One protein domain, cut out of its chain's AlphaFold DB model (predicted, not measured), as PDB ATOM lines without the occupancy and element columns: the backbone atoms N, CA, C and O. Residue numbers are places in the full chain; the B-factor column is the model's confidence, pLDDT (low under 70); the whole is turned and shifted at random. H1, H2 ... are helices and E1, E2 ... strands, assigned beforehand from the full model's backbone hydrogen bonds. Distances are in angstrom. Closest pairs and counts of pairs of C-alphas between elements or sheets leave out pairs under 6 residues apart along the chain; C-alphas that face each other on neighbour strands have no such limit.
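AT A GLANCE: This is residues 28 to 123 of the 142 residues of an uncharacterized protein of Caenorhabditis japonica (UniProt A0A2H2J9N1). A long, twisted sheet of four antiparallel strands runs the length of the domain, with E4, E1 and E2 as its long strands and the short E3 at one edge. After E4 the rest of the printed part folds back past the sheet, where the short H1 only grazes it with residues 96 to 99 and the small H2, residues 109 to 115, is not on it. The 96 printed residues follow the order E1 E2 E3 E4 H1 H2, the sheet order is E3 - E2 - E1 - E4, and the class is mixed, with 45 residues in named elements, under half. The whole is compact, with a radius of gyration of the C-alphas of 13.6 A and spans of 40 by 29 by 23 A.

HOW THE PARTS SIT: Inner strand E1, residues 28 to 36, is antiparallel to edge strand E4, residues 80 to 89, at 168 degrees, with N 33 and O 86 2.9 A apart. On the other side of E1 is E2, residues 41 to 52, antiparallel at 163 degrees and forming a hairpin with it; N 34 and O 44 are 2.8 A apart. E2 bends by 60 degrees at residue 48. E3, residues 64 to 66, forms a hairpin with E2, N 65 and O 45 being 2.9 A apart. E1 E2 E3 are a meander, each strand the antiparallel neighbour of the one before, and with E4 beside E1 the four make a Greek key. H1, residues 96 to 99, only grazes the sheet; its closest C-alphas to E3 are those of Leu 99 and Ala 65, 5.8 A. H2, residues 109 to 115, is not on the sheet and is apart from H1. In H2 every O i to N i+4 pair is within hydrogen-bond range; H1 is too short for one.

IN THESE COORDINATES: E1 begins at C-alpha 28 (242.057, 166.359, 174.640) and measures 26.3 A; E2 and E4 each measure 29.7 A, E3 5.2 A, H1 5.1 A and H2 10.0 A. H2 ends at C-alpha 115 (229.916, 150.452, 167.720).

THE WHOLE: The C-alphas of Asp 53 and Val 78 are farthest apart, 41.2 A. The printed part has no cut; the links E2 to E3 and E3 to E4 are long. Residues 54, 59 to 61 and 73 are under pLDDT 70.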
ATOM      1  N   ILE A  28     242.862 167.536 174.989       87.06
ATOM      2  CA  ILE A  28     242.057 166.359 174.640       87.06
ATOM      3  C   ILE A  28     240.817 166.788 173.865       87.06
ATOM      4  O   ILE A  28     240.301 167.892 174.042       87.06
ATOM      5  N   ILE A  29     240.315 165.898 173.016       90.38
ATOM      6  CA  ILE A  29     239.026 166.077 172.351       90.38
ATOM      7  C   ILE A  29     238.016 165.170 173.043       90.38
ATOM      8  O   ILE A  29     238.324 164.032 173.392       90.38
ATOM      9  N   THR A  30     236.811 165.678 173.268       90.56
ATOM     10  CA  THR A  30     235.800 165.005 174.078       90.56
ATOM     11  C   THR A  30     234.426 165.006 173.427       90.56
ATOM     12  O   THR A  30     234.063 165.892 172.648       90.56
ATOM     13  N   THR A  31     233.652 163.981 173.775       92.25
ATOM     14  CA  THR A  31     232.243 163.825 173.417       92.25
ATOM     15  C   THR A  31     231.395 163.818 174.675       92.25
ATOM     16  O   THR A  31     231.718 163.155 175.656       92.25
ATOM     17  N   PHE A  32     230.280 164.526 174.619       91.56
ATOM     18  CA  PHE A  32     229.275 164.638 175.655       91.56
ATOM     19  C   PHE A  32     227.980 163.968 175.193       91.56
ATOM     20  O   PHE A  32     227.489 164.241 174.093       91.56
ATOM     21  N   LEU A  33     227.406 163.131 176.055       93.81
ATOM     22  CA  LEU A  33     226.163 162.404 175.821       93.81
ATOM     23  C   LEU A  33     225.241 162.561 177.033       93.81
ATOM     24  O   LEU A  33     225.629 162.230 178.152       93.81
ATOM     25  N   LEU A  34     224.011 163.004 176.789       94.12
ATOM     26  CA  LEU A  34     222.899 162.941 177.729       94.12
ATOM     27  C   LEU A  34     221.833 162.000 177.169       94.12
ATOM     28  O   LEU A  34     221.343 162.199 176.055       94.12
ATOM     29  N   THR A  35     221.452 161.004 177.957       94.00
ATOM     30  CA  THR A  35     220.418 160.035 177.591       94.00
ATOM     31  C   THR A  35     219.439 159.818 178.733       94.00
ATOM     32  O   THR A  35     219.816 159.869 179.904       94.00
ATOM     33  N   ASP A  36     218.180 159.597 178.385       93.06
ATOM     34  CA  ASP A  36     217.180 159.055 179.290       93.06
ATOM     35  C   ASP A  36     217.256 157.529 179.233       93.06
ATOM     36  O   ASP A  36     216.894 156.907 178.239       93.06
ATOM     37  N   SER A  37     217.751 156.906 180.300       91.00
ATOM     38  CA  SER A  37     217.873 155.445 180.370       91.00
ATOM     39  C   SER A  37     216.529 154.722 180.503       91.00
ATOM     40  O   SER A  37     216.455 153.521 180.243       91.00
ATOM     41  N   THR A  38     215.473 155.441 180.891       90.25
ATOM     42  CA  THR A  38     214.125 154.900 181.055       90.25
ATOM     43  C   THR A  38     213.392 154.856 179.717       90.25
ATOM     44  O   THR A  38     212.834 153.813 179.375       90.25
ATOM     45  N   SER A  39     213.406 155.953 178.952       90.69
ATOM     46  CA  SER A  39     212.801 155.995 177.609       90.69
ATOM     47  C   SER A  39     213.743 155.511 176.501       90.69
ATOM     48  O   SER A  39     213.285 155.183 175.412       90.69
ATOM     49  N   LYS A  40     215.042 155.386 176.805       91.88
ATOM     50  CA  LYS A  40     216.126 155.078 175.859       91.88
ATOM     51  C   LYS A  40     216.308 156.152 174.790       91.88
ATOM     52  O   LYS A  40     216.661 155.846 173.655       91.88
ATOM     53  N   ASP A  41     216.115 157.413 175.150       91.88
ATOM     54  CA  ASP A  41     216.316 158.521 174.221       91.88
ATOM     55  C   ASP A  41     217.668 159.199 174.431       91.88
ATOM     56  O   ASP A  41     218.155 159.341 175.556       91.88
ATOM     57  N   VAL A  42     218.276 159.670 173.346       93.31
ATOM     58  CA  VAL A  42     219.399 160.610 173.397       93.31
ATOM     59  C   VAL A  42     218.825 162.016 173.365       93.31
ATOM     60  O   VAL A  42     218.308 162.471 172.350       93.31
ATOM     61  N   THR A  43     218.945 162.724 174.482       91.81
ATOM     62  CA  THR A  43     218.360 164.062 174.655       91.81
ATOM     63  C   THR A  43     219.374 165.172 174.431       91.81
ATOM     64  O   THR A  43     218.992 166.324 174.247       91.81
ATOM     65  N   TRP A  44     220.673 164.860 174.424       93.12
ATOM     66  CA  TRP A  44     221.709 165.801 174.012       93.12
ATOM     67  C   TRP A  44     222.975 165.066 173.588       93.12
ATOM     68  O   TRP A  44     223.455 164.183 174.296       93.12
ATOM     69  N   PHE A  45     223.549 165.458 172.453       93.50
ATOM     70  CA  PHE A  45     224.806 164.895 171.981       93.50
ATOM     71  C   PHE A  45     225.678 165.971 171.344       93.50
ATOM     72  O   PHE A  45     225.293 166.618 170.361       93.50
ATOM     73  N   VAL A  46     226.874 166.152 171.898       92.12
ATOM     74  CA  VAL A  46     227.855 167.130 171.429       92.12
ATOM     75  C   VAL A  46     229.203 166.444 171.316       92.12
ATOM     76  O   VAL A  46     229.657 165.795 172.247       92.12
ATOM     77  N   ALA A  47     229.850 166.594 170.173       92.56
ATOM     78  CA  ALA A  47     231.111 165.940 169.870       92.56
ATOM     79  C   ALA A  47     232.171 166.966 169.483       92.56
ATOM     80  O   ALA A  47     231.856 168.120 169.186       92.56
ATOM     81  N   ASN A  48     233.418 166.506 169.419       91.19
ATOM     82  CA  ASN A  48     234.570 167.288 168.994       91.19
ATOM     83  C   ASN A  48     234.790 168.535 169.869       91.19
ATOM     84  O   ASN A  48     235.165 169.594 169.367       91.19
ATOM     85  N   ILE A  49     234.538 168.415 171.178       89.44
ATOM     86  CA  ILE A  49     234.760 169.494 172.144       89.44
ATOM     87  C   ILE A  49     236.217 169.437 172.597       89.44
ATOM     88  O   ILE A  49     236.640 168.449 173.198       89.44
ATOM     89  N   ALA A  50     236.975 170.498 172.335       85.12
ATOM     90  CA  ALA A  50     238.307 170.648 172.899       85.12
ATOM     91  C   ALA A  50     238.213 170.855 174.417       85.12
ATOM     92  O   ALA A  50     237.406 171.657 174.890       85.12
ATOM     93  N   ALA A  51     239.039 170.140 175.171       82.31
ATOM     94  CA  ALA A  51     239.297 170.433 176.568       82.31
ATOM     95  C   ALA A  51     240.773 170.789 176.732       82.31
ATOM     96  O   ALA A  51     241.645 170.042 176.282       82.31
ATOM     97  N   PHE A  52     241.033 171.921 177.373       78.06
ATOM     98  CA  PHE A  52     242.372 172.422 177.651       78.06
ATOM     99  C   PHE A  52     242.538 172.528 179.164       78.06
ATOM    100  O   PHE A  52     241.709 173.145 179.833       78.06
ATOM    101  N   ASP A  53     243.556 171.865 179.712       75.75
ATOM    102  CA  ASP A  53     243.852 171.854 181.152       75.75
ATOM    103  C   ASP A  53     242.627 171.535 182.035       75.75
ATOM    104  O   ASP A  53     242.389 172.127 183.088       75.75
ATOM    105  N   GLY A  54     241.806 170.584 181.578       67.88
ATOM    106  CA  GLY A  54     240.602 170.134 182.283       67.88
ATOM    107  C   GLY A  54     239.379 171.049 182.144       67.88
ATOM    108  O   GLY A  54     238.338 170.744 182.728       67.88
ATOM    109  N   GLN A  55     239.460 172.132 181.366       75.75
ATOM    110  CA  GLN A  55     238.324 173.003 181.055       75.75
ATOM    111  C   GLN A  55     237.775 172.703 179.661       75.75
ATOM    112  O   GLN A  55     238.515 172.699 178.681       75.75
ATOM    113  N   LEU A  56     236.465 172.459 179.568       79.25
ATOM    114  CA  LEU A  56     235.782 172.247 178.291       79.25
ATOM    115  C   LEU A  56     235.556 173.581 177.575       79.25
ATOM    116  O   LEU A  56     234.886 174.471 178.100       79.25
ATOM    117  N   GLU A  57     236.028 173.687 176.339       79.00
ATOM    118  CA  GLU A  57     235.777 174.838 175.479       79.00
ATOM    119  C   GLU A  57     234.459 174.683 174.712       79.00
ATOM    120  O   GLU A  57     234.407 174.349 173.524       79.00
ATOM    121  N   ILE A  58     233.349 174.940 175.402       70.56
ATOM    122  CA  ILE A  58     232.029 174.994 174.768       70.56
ATOM    123  C   ILE A  58     231.776 176.425 174.289       70.56
ATOM    124  O   ILE A  58     231.269 177.281 175.013       70.56
ATOM    125  N   HIS A  59     232.136 176.693 173.037       69.75
ATOM    126  CA  HIS A  59     231.863 177.970 172.382       69.75
ATOM    127  C   HIS A  59     230.404 178.049 171.917       69.75
ATOM    128  O   HIS A  59     229.786 177.041 171.585       69.75
ATOM    129  N   LYS A  60     229.866 179.264 171.734       60.78
ATOM    130  CA  LYS A  60     228.531 179.474 171.117       60.78
ATOM    131  C   LYS A  60     228.375 178.824 169.732       60.78
ATOM    132  O   LYS A  60     227.259 178.666 169.250       60.78
ATOM    133  N   ARG A  61     229.489 178.507 169.060       62.56
ATOM    134  CA  ARG A  61     229.524 177.865 167.736       62.56
ATOM    135  C   ARG A  61     229.650 176.343 167.800       62.56
ATOM    136  O   ARG A  61     229.575 175.714 166.747       62.56
ATOM    137  N   THR A  62     229.849 175.762 168.984       72.50
ATOM    138  CA  THR A  62     229.892 174.311 169.158       72.50
ATOM    139  C   THR A  62     228.530 173.749 168.764       72.50
ATOM    140  O   THR A  62     227.522 173.998 169.421       72.50
ATOM    141  N   LYS A  63     228.489 173.044 167.630       74.38
ATOM    142  CA  LYS A  63     227.255 172.460 167.108       74.38
ATOM    143  C   LYS A  63     227.010 171.121 167.786       74.38
ATOM    144  O   LYS A  63     227.844 170.224 167.719       74.38
ATOM    145  N   SER A  64     225.845 170.988 168.401       80.12
ATOM    146  CA  SER A  64     225.323 169.705 168.850       80.12
ATOM    147  C   SER A  64     224.836 168.895 167.651       80.12
ATOM    148  O   SER A  64     224.146 169.446 166.791       80.12
ATOM    149  N   ALA A  65     225.151 167.604 167.605       87.38
ATOM    150  CA  ALA A  65     224.571 166.712 166.601       87.38
ATOM    151  C   ALA A  65     223.147 166.282 166.983       87.38
ATOM    152  O   ALA A  65     222.289 166.209 166.110       87.38
ATOM    153  N   VAL A  66     222.866 166.143 168.281       86.44
ATOM    154  CA  VAL A  66     221.497 166.132 168.815       86.44
ATOM    155  C   VAL A  66     221.373 167.333 169.735       86.44
ATOM    156  O   VAL A  66     222.121 167.417 170.703       86.44
ATOM    157  N   ALA A  67     220.496 168.286 169.416       87.00
ATOM    158  CA  ALA A  67     220.271 169.470 170.249       87.00
ATOM    159  C   ALA A  67     219.663 169.093 171.604       87.00
ATOM    160  O   ALA A  67     218.944 168.105 171.691       87.00
ATOM    161  N   TYR A  68     219.942 169.889 172.644       86.62
ATOM    162  CA  TYR A  68     219.404 169.636 173.979       86.62
ATOM    163  C   TYR A  68     217.873 169.661 173.965       86.62
ATOM    164  O   TYR A  68     217.260 170.680 173.632       86.62
ATOM    165  N   GLN A  69     217.275 168.548 174.368       86.06
ATOM    166  CA  GLN A  69     215.849 168.390 174.599       86.06
ATOM    167  C   GLN A  69     215.633 168.302 176.109       86.06
ATOM    168  O   GLN A  69     216.129 167.391 176.772       86.06
ATOM    169  N   SER A  70     214.942 169.295 176.670       80.69
ATOM    170  CA  SER A  70     214.612 169.285 178.096       80.69
ATOM    171  C   SER A  70     213.653 168.135 178.390       80.69
ATOM    172  O   SER A  70     212.673 168.004 177.655       80.69
ATOM    173  N   PRO A  71     213.849 167.406 179.502       80.19
ATOM    174  CA  PRO A  71     212.830 166.512 180.034       80.19
ATOM    175  C   PRO A  71     211.481 167.229 180.155       80.19
ATOM    176  O   PRO A  71     211.421 168.351 180.680       80.19
ATOM    177  N   ALA A  72     210.413 166.603 179.670       76.06
ATOM    178  CA  ALA A  72     209.055 167.117 179.730       76.06
ATOM    179  C   ALA A  72     208.188 166.264 180.661       76.06
ATOM    180  O   ALA A  72     208.322 165.051 180.780       76.06
ATOM    181  N   SER A  73     207.224 166.903 181.329       67.19
ATOM    182  CA  SER A  73     206.320 166.209 182.260       67.19
ATOM    183  C   SER A  73     205.404 165.185 181.583       67.19
ATOM    184  O   SER A  73     204.751 164.412 182.280       67.19
ATOM    185  N   THR A  74     205.326 165.223 180.253       73.75
ATOM    186  CA  THR A  74     204.519 164.348 179.397       73.75
ATOM    187  C   THR A  74     205.326 163.221 178.757       73.75
ATOM    188  O   THR A  74     204.768 162.504 177.928       73.75
ATOM    189  N   ASP A  75     206.612 163.083 179.093       79.06
ATOM    190  CA  ASP A  75     207.455 162.041 178.515       79.06
ATOM    191  C   ASP A  75     206.947 160.648 178.901       79.06
ATOM    192  O   ASP A  75     206.386 160.421 179.980       79.06
ATOM    193  N   SER A  76     207.101 159.722 177.958       78.62
ATOM    194  CA  SER A  76     206.710 158.325 178.099       78.62
ATOM    195  C   SER A  76     207.966 157.465 178.247       78.62
ATOM    196  O   SER A  76     208.932 157.698 177.524       78.62
ATOM    197  N   PRO A  77     207.962 156.436 179.111       84.94
ATOM    198  CA  PRO A  77     206.853 155.999 179.966       84.94
ATOM    199  C   PRO A  77     206.628 156.918 181.176       84.94
ATOM    200  O   PRO A  77     207.576 157.422 181.751       84.94
ATOM    201  N   VAL A  78     205.377 157.078 181.625       87.31
ATOM    202  CA  VAL A  78     205.088 157.870 182.836       87.31
ATOM    203  C   VAL A  78     205.736 157.230 184.067       87.31
ATOM    204  O   VAL A  78     205.568 156.034 184.309       87.31
ATOM    205  N   GLY A  79     206.397 158.037 184.896       85.50
ATOM    206  CA  GLY A  79     206.984 157.595 186.153       85.50
ATOM    207  C   GLY A  79     208.293 158.303 186.471       85.50
ATOM    208  O   GLY A  79     208.458 159.497 186.230       85.50
ATOM    209  N   MET A  80     209.215 157.569 187.089       89.00
ATOM    210  CA  MET A  80     210.559 158.061 187.363       89.00
ATOM    211  C   MET A  80     211.458 157.774 186.163       89.00
ATOM    212  O   MET A  80     211.627 156.624 185.762       89.00
ATOM    213  N   HIS A  81     212.073 158.823 185.646       88.88
ATOM    214  CA  HIS A  81     213.081 158.746 184.606       88.88
ATOM    215  C   HIS A  81     214.464 158.966 185.197       88.88
ATOM    216  O   HIS A  81     214.629 159.775 186.117       88.88
ATOM    217  N   VAL A  82     215.456 158.265 184.656       91.25
ATOM    218  CA  VAL A  82     216.856 158.414 185.051       91.25
ATOM    219  C   VAL A  82     217.655 158.924 183.865       91.25
ATOM    220  O   VAL A  82     217.885 158.209 182.889       91.25
ATOM    221  N   MET A  83     218.121 160.161 183.999       92.50
ATOM    222  CA  MET A  83     218.981 160.821 183.033       92.50
ATOM    223  C   MET A  83     220.433 160.515 183.356       92.50
ATOM    224  O   MET A  83     220.879 160.741 184.482       92.50
ATOM    225  N   ILE A  84     221.174 160.041 182.364       92.19
ATOM    226  CA  ILE A  84     222.601 159.756 182.459       92.19
ATOM    227  C   ILE A  84     223.337 160.761 181.599       92.19
ATOM    228  O   ILE A  84     223.070 160.886 180.405       92.19
ATOM    229  N   LEU A  85     224.292 161.442 182.218       92.81
ATOM    230  CA  LEU A  85     225.206 162.334 181.547       92.81
ATOM    231  C   LEU A  85     226.622 161.787 181.598       92.81
ATOM    232  O   LEU A  85     227.149 161.557 182.683       92.81
ATOM    233  N   ALA A  86     227.251 161.627 180.439       93.31
ATOM    234  CA  ALA A  86     228.588 161.072 180.319       93.31
ATOM    235  C   ALA A  86     229.477 161.920 179.401       93.31
ATOM    236  O   ALA A  86     229.034 162.444 178.377       93.31
ATOM    237  N   LEU A  87     230.746 162.028 179.788       92.94
ATOM    238  CA  LEU A  87     231.816 162.665 179.032       92.94
ATOM    239  C   LEU A  87     232.869 161.611 178.687       92.94
ATOM    240  O   LEU A  87     233.376 160.921 179.573       92.94
ATOM    241  N   PHE A  88     233.223 161.527 177.413       93.19
ATOM    242  CA  PHE A  88     234.181 160.571 176.874       93.19
ATOM    243  C   PHE A  88     235.354 161.288 176.227       93.19
ATOM    244  O   PHE A  88     235.173 162.323 175.585       93.19
ATOM    245  N   GLU A  89     236.541 160.707 176.360       91.38
ATOM    246  CA  GLU A  89     237.691 161.079 175.541       91.38
ATOM    247  C   GLU A  89     237.536 160.485 174.139       91.38
ATOM    248  O   GLU A  89     237.071 159.353 173.974       91.38
ATOM    249  N   GLN A  90     237.923 161.254 173.128       93.12
ATOM    250  CA  GLN A  90     237.929 160.833 171.739       93.12
ATOM    251  C   GLN A  90     239.319 160.364 171.312       93.12
ATOM    252  O   GLN A  90     240.300 161.086 171.468       93.12
ATOM    253  N   ASN A  91     239.373 159.194 170.684       91.81
ATOM    254  CA  ASN A  91     240.544 158.719 169.950       91.81
ATOM    255  C   ASN A  91     240.599 159.341 168.543       91.81
ATOM    256  O   ASN A  91     241.676 159.617 168.021       91.81
ATOM    257  N   GLU A  92     239.432 159.577 167.931       92.62
ATOM    258  CA  GLU A  92     239.287 160.185 166.605       92.62
ATOM    259  C   GLU A  92     238.220 161.293 166.631       92.62
ATOM    260  O   GLU A  92     237.367 161.356 167.518       92.62
ATOM    261  N   THR A  93     238.241 162.193 165.646       90.69
ATOM    262  CA  THR A  93     237.167 163.189 165.498       90.69
ATOM    263  C   THR A  93     235.937 162.563 164.851       90.69
ATOM    264  O   THR A  93     236.045 161.796 163.897       90.69
ATOM    265  N   TRP A  94     234.750 162.911 165.343       92.88
ATOM    266  CA  TRP A  94     233.502 162.478 164.725       92.88
ATOM    267  C   TRP A  94     233.340 163.131 163.357       92.88
ATOM    268  O   TRP A  94     233.362 164.363 163.247       92.88
ATOM    269  N   SER A  95     233.117 162.318 162.324       91.44
ATOM    270  CA  SER A  95     232.760 162.826 161.003       91.44
ATOM    271  C   SER A  95     231.295 163.272 160.965       91.44
ATOM    272  O   SER A  95     230.459 162.794 161.731       91.44
ATOM    273  N   GLN A  96     230.934 164.143 160.019       88.62
ATOM    274  CA  GLN A  96     229.529 164.543 159.839       88.62
ATOM    275  C   GLN A  96     228.606 163.353 159.543       88.62
ATOM    276  O   GLN A  96     227.446 163.357 159.947       88.62
ATOM    277  N   LYS A  97     229.121 162.325 158.859       89.81
ATOM    278  CA  LYS A  97     228.373 161.107 158.540       89.81
ATOM    279  C   LYS A  97     228.080 160.281 159.791       89.81
ATOM    280  O   LYS A  97     226.986 159.737 159.895       89.81
ATOM    281  N   ASP A  98     229.030 160.200 160.718       90.31
ATOM    282  CA  ASP A  98     228.853 159.467 161.976       90.31
ATOM    283  C   ASP A  98     227.901 160.217 162.907       90.31
ATOM    284  O   ASP A  98     226.986 159.622 163.467       90.31
ATOM    285  N   LEU A  99     228.026 161.546 162.970       89.94
ATOM    286  CA  LEU A  99     227.105 162.400 163.724       89.94
ATOM    287  C   LEU A  99     225.658 162.291 163.233       89.94
ATOM    288  O   LEU A  99     224.741 162.242 164.045       89.94
ATOM    289  N   ALA A 100     225.443 162.206 161.918       87.06
ATOM    290  CA  ALA A 100     224.109 162.042 161.338       87.06
ATOM    291  C   ALA A 100     223.469 160.670 161.628       87.06
ATOM    292  O   ALA A 100     222.281 160.489 161.376       87.06
ATOM    293  N   ARG A 101     224.246 159.697 162.120       86.38
ATOM    294  CA  ARG A 101     223.788 158.336 162.438       86.38
ATOM    295  C   ARG A 101     223.481 158.125 163.917       86.38
ATOM    296  O   ARG A 101     223.040 157.038 164.276       86.38
ATOM    297  N   VAL A 102     223.723 159.122 164.768       85.94
ATOM    298  CA  VAL A 102     223.394 159.031 166.194       85.94
ATOM    299  C   VAL A 102     221.880 158.862 166.332       85.94
ATOM    300  O   VAL A 102     221.117 159.764 165.985       85.94
ATOM    301  N   SER A 103     221.448 157.689 166.803       82.38
ATOM    302  CA  SER A 103     220.029 157.417 167.040       82.38
ATOM    303  C   SER A 103     219.527 158.264 168.203       82.38
ATOM    304  O   SER A 103     220.163 158.312 169.255       82.38
ATOM    305  N   MET A 104     218.384 158.920 168.012       85.06
ATOM    306  CA  MET A 104     217.738 159.713 169.060       85.06
ATOM    307  C   MET A 104     216.846 158.873 169.980       85.06
ATOM    308  O   MET A 104     216.585 159.323 171.086       85.06
ATOM    309  N   GLY A 105     216.428 157.675 169.556       86.00
ATOM    310  CA  GLY A 105     215.588 156.757 170.334       86.00
ATOM    311  C   GLY A 105     216.092 155.315 170.276       86.00
ATOM    312  O   GLY A 105     217.031 155.011 169.529       86.00
ATOM    313  N   ASP A 106     215.486 154.442 171.083       86.25
ATOM    314  CA  ASP A 106     215.896 153.040 171.277       86.25
ATOM    315  C   ASP A 106     217.396 152.877 171.592       86.25
ATOM    316  O   ASP A 106     218.040 151.880 171.263       86.25
ATOM    317  N   PHE A 107     217.975 153.879 172.249       91.06
ATOM    318  CA  PHE A 107     219.389 153.963 172.548       91.06
ATOM    319  C   PHE A 107     219.822 152.872 173.532       91.06
ATOM    320  O   PHE A 107     219.403 152.830 174.692       91.06
ATOM    321  N   ASN A 108     220.725 152.005 173.076       90.69
ATOM    322  CA  ASN A 108     221.422 151.052 173.925       90.69
ATOM    323  C   ASN A 108     222.849 151.547 174.179       90.69
ATOM    324  O   ASN A 108     223.686 151.563 173.278       90.69
ATOM    325  N   PHE A 109     223.131 151.925 175.427       88.31
ATOM    326  CA  PHE A 109     224.425 152.487 175.816       88.31
ATOM    327  C   PHE A 109     225.593 151.525 175.551       88.31
ATOM    328  O   PHE A 109     226.646 151.958 175.092       88.31
ATOM    329  N   GLY A 110     225.414 150.228 175.822       89.75
ATOM    330  CA  GLY A 110     226.460 149.219 175.635       89.75
ATOM    331  C   GLY A 110     226.795 149.017 174.160       89.75
ATOM    332  O   GLY A 110     227.948 149.164 173.763       89.75
ATOM    333  N   GLU A 111     225.772 148.785 173.337       91.69
ATOM    334  CA  GLU A 111     225.941 148.637 171.885       91.69
ATOM    335  C   GLU A 111     226.527 149.905 171.257       91.69
ATOM    336  O   GLU A 111     227.404 149.825 170.398       91.69
ATOM    337  N   TRP A 112     226.094 151.087 171.708       91.50
ATOM    338  CA  TRP A 112     226.631 152.352 171.222       91.50
ATOM    339  C   TRP A 112     228.126 152.504 171.535       91.50
ATOM    340  O   TRP A 112     228.887 152.925 170.661       91.50
ATOM    341  N   LEU A 113     228.576 152.129 172.739       92.06
ATOM    342  CA  LEU A 113     230.004 152.138 173.077       92.06
ATOM    343  C   LEU A 113     230.806 151.171 172.201       92.06
ATOM    344  O   LEU A 113     231.890 151.518 171.739       92.06
ATOM    345  N   GLU A 114     230.280 149.972 171.954       92.31
ATOM    346  CA  GLU A 114     230.946 148.967 171.122       92.31
ATOM    347  C   GLU A 114     231.074 149.439 169.669       92.31
ATOM    348  O   GLU A 114     232.174 149.429 169.105       92.31
ATOM    349  N   GLN A 115     229.976 149.940 169.092       92.19
ATOM    350  CA  GLN A 115     229.916 150.452 167.720       92.19
ATOM    351  C   GLN A 115     230.854 151.641 167.487       92.19
ATOM    352  O   GLN A 115     231.360 151.816 166.380       92.19
ATOM    353  N   ASN A 116     231.101 152.449 168.524       93.00
ATOM    354  CA  ASN A 116     231.890 153.678 168.428       93.00
ATOM    355  C   ASN A 116     233.253 153.590 169.133       93.00
ATOM    356  O   ASN A 116     233.944 154.601 169.242       93.00
ATOM    357  N   SER A 117     233.685 152.395 169.545       92.62
ATOM    358  CA  SER A 117     234.947 152.143 170.266       92.62
ATOM    359  C   SER A 117     236.211 152.625 169.542       92.62
ATOM    360  O   SER A 117     237.243 152.883 170.163       92.62
ATOM    361  N   ARG A 118     236.137 152.782 168.216       93.06
ATOM    362  CA  ARG A 118     237.198 153.403 167.421       93.06
ATOM    363  C   ARG A 118     237.289 154.918 167.645       93.06
ATOM    364  O   ARG A 118     238.389 155.457 167.667       93.06
ATOM    365  N   ILE A 119     236.152 155.596 167.797       93.69
ATOM    366  CA  ILE A 119     236.064 157.061 167.882       93.69
ATOM    367  C   ILE A 119     236.226 157.529 169.326       93.69
ATOM    368  O   ILE A 119     236.917 158.514 169.575       93.69
ATOM    369  N   ILE A 120     235.617 156.823 170.279       93.94
ATOM    370  CA  ILE A 120     235.618 157.173 171.702       93.94
ATOM    371  C   ILE A 120     236.237 156.067 172.547       93.94
ATOM    372  O   ILE A 120     236.127 154.881 172.238       93.94
ATOM    373  N   GLN A 121     236.849 156.454 173.661       91.25
ATOM    374  CA  GLN A 121     237.241 155.497 174.686       91.25
ATOM    375  C   GLN A 121     235.995 154.969 175.400       91.25
ATOM    376  O   GLN A 121     235.114 155.735 175.782       91.25
ATOM    377  N   SER A 122     235.926 153.656 175.619       87.62
ATOM    378  CA  SER A 122     234.764 153.018 176.254       87.62
ATOM    379  C   SER A 122     234.560 153.442 177.711       87.62
ATOM    380  O   SER A 122     233.438 153.423 178.221       87.62
ATOM    381  N   LYS A 123     235.636 153.841 178.396       89.38
ATOM    382  CA  LYS A 123     235.583 154.347 179.766       89.38
ATOM    383  C   LYS A 123     235.306 155.858 179.758       89.38
ATOM    384  O   LYS A 123     236.117 156.603 179.210       89.38
TER     385      LYS A 123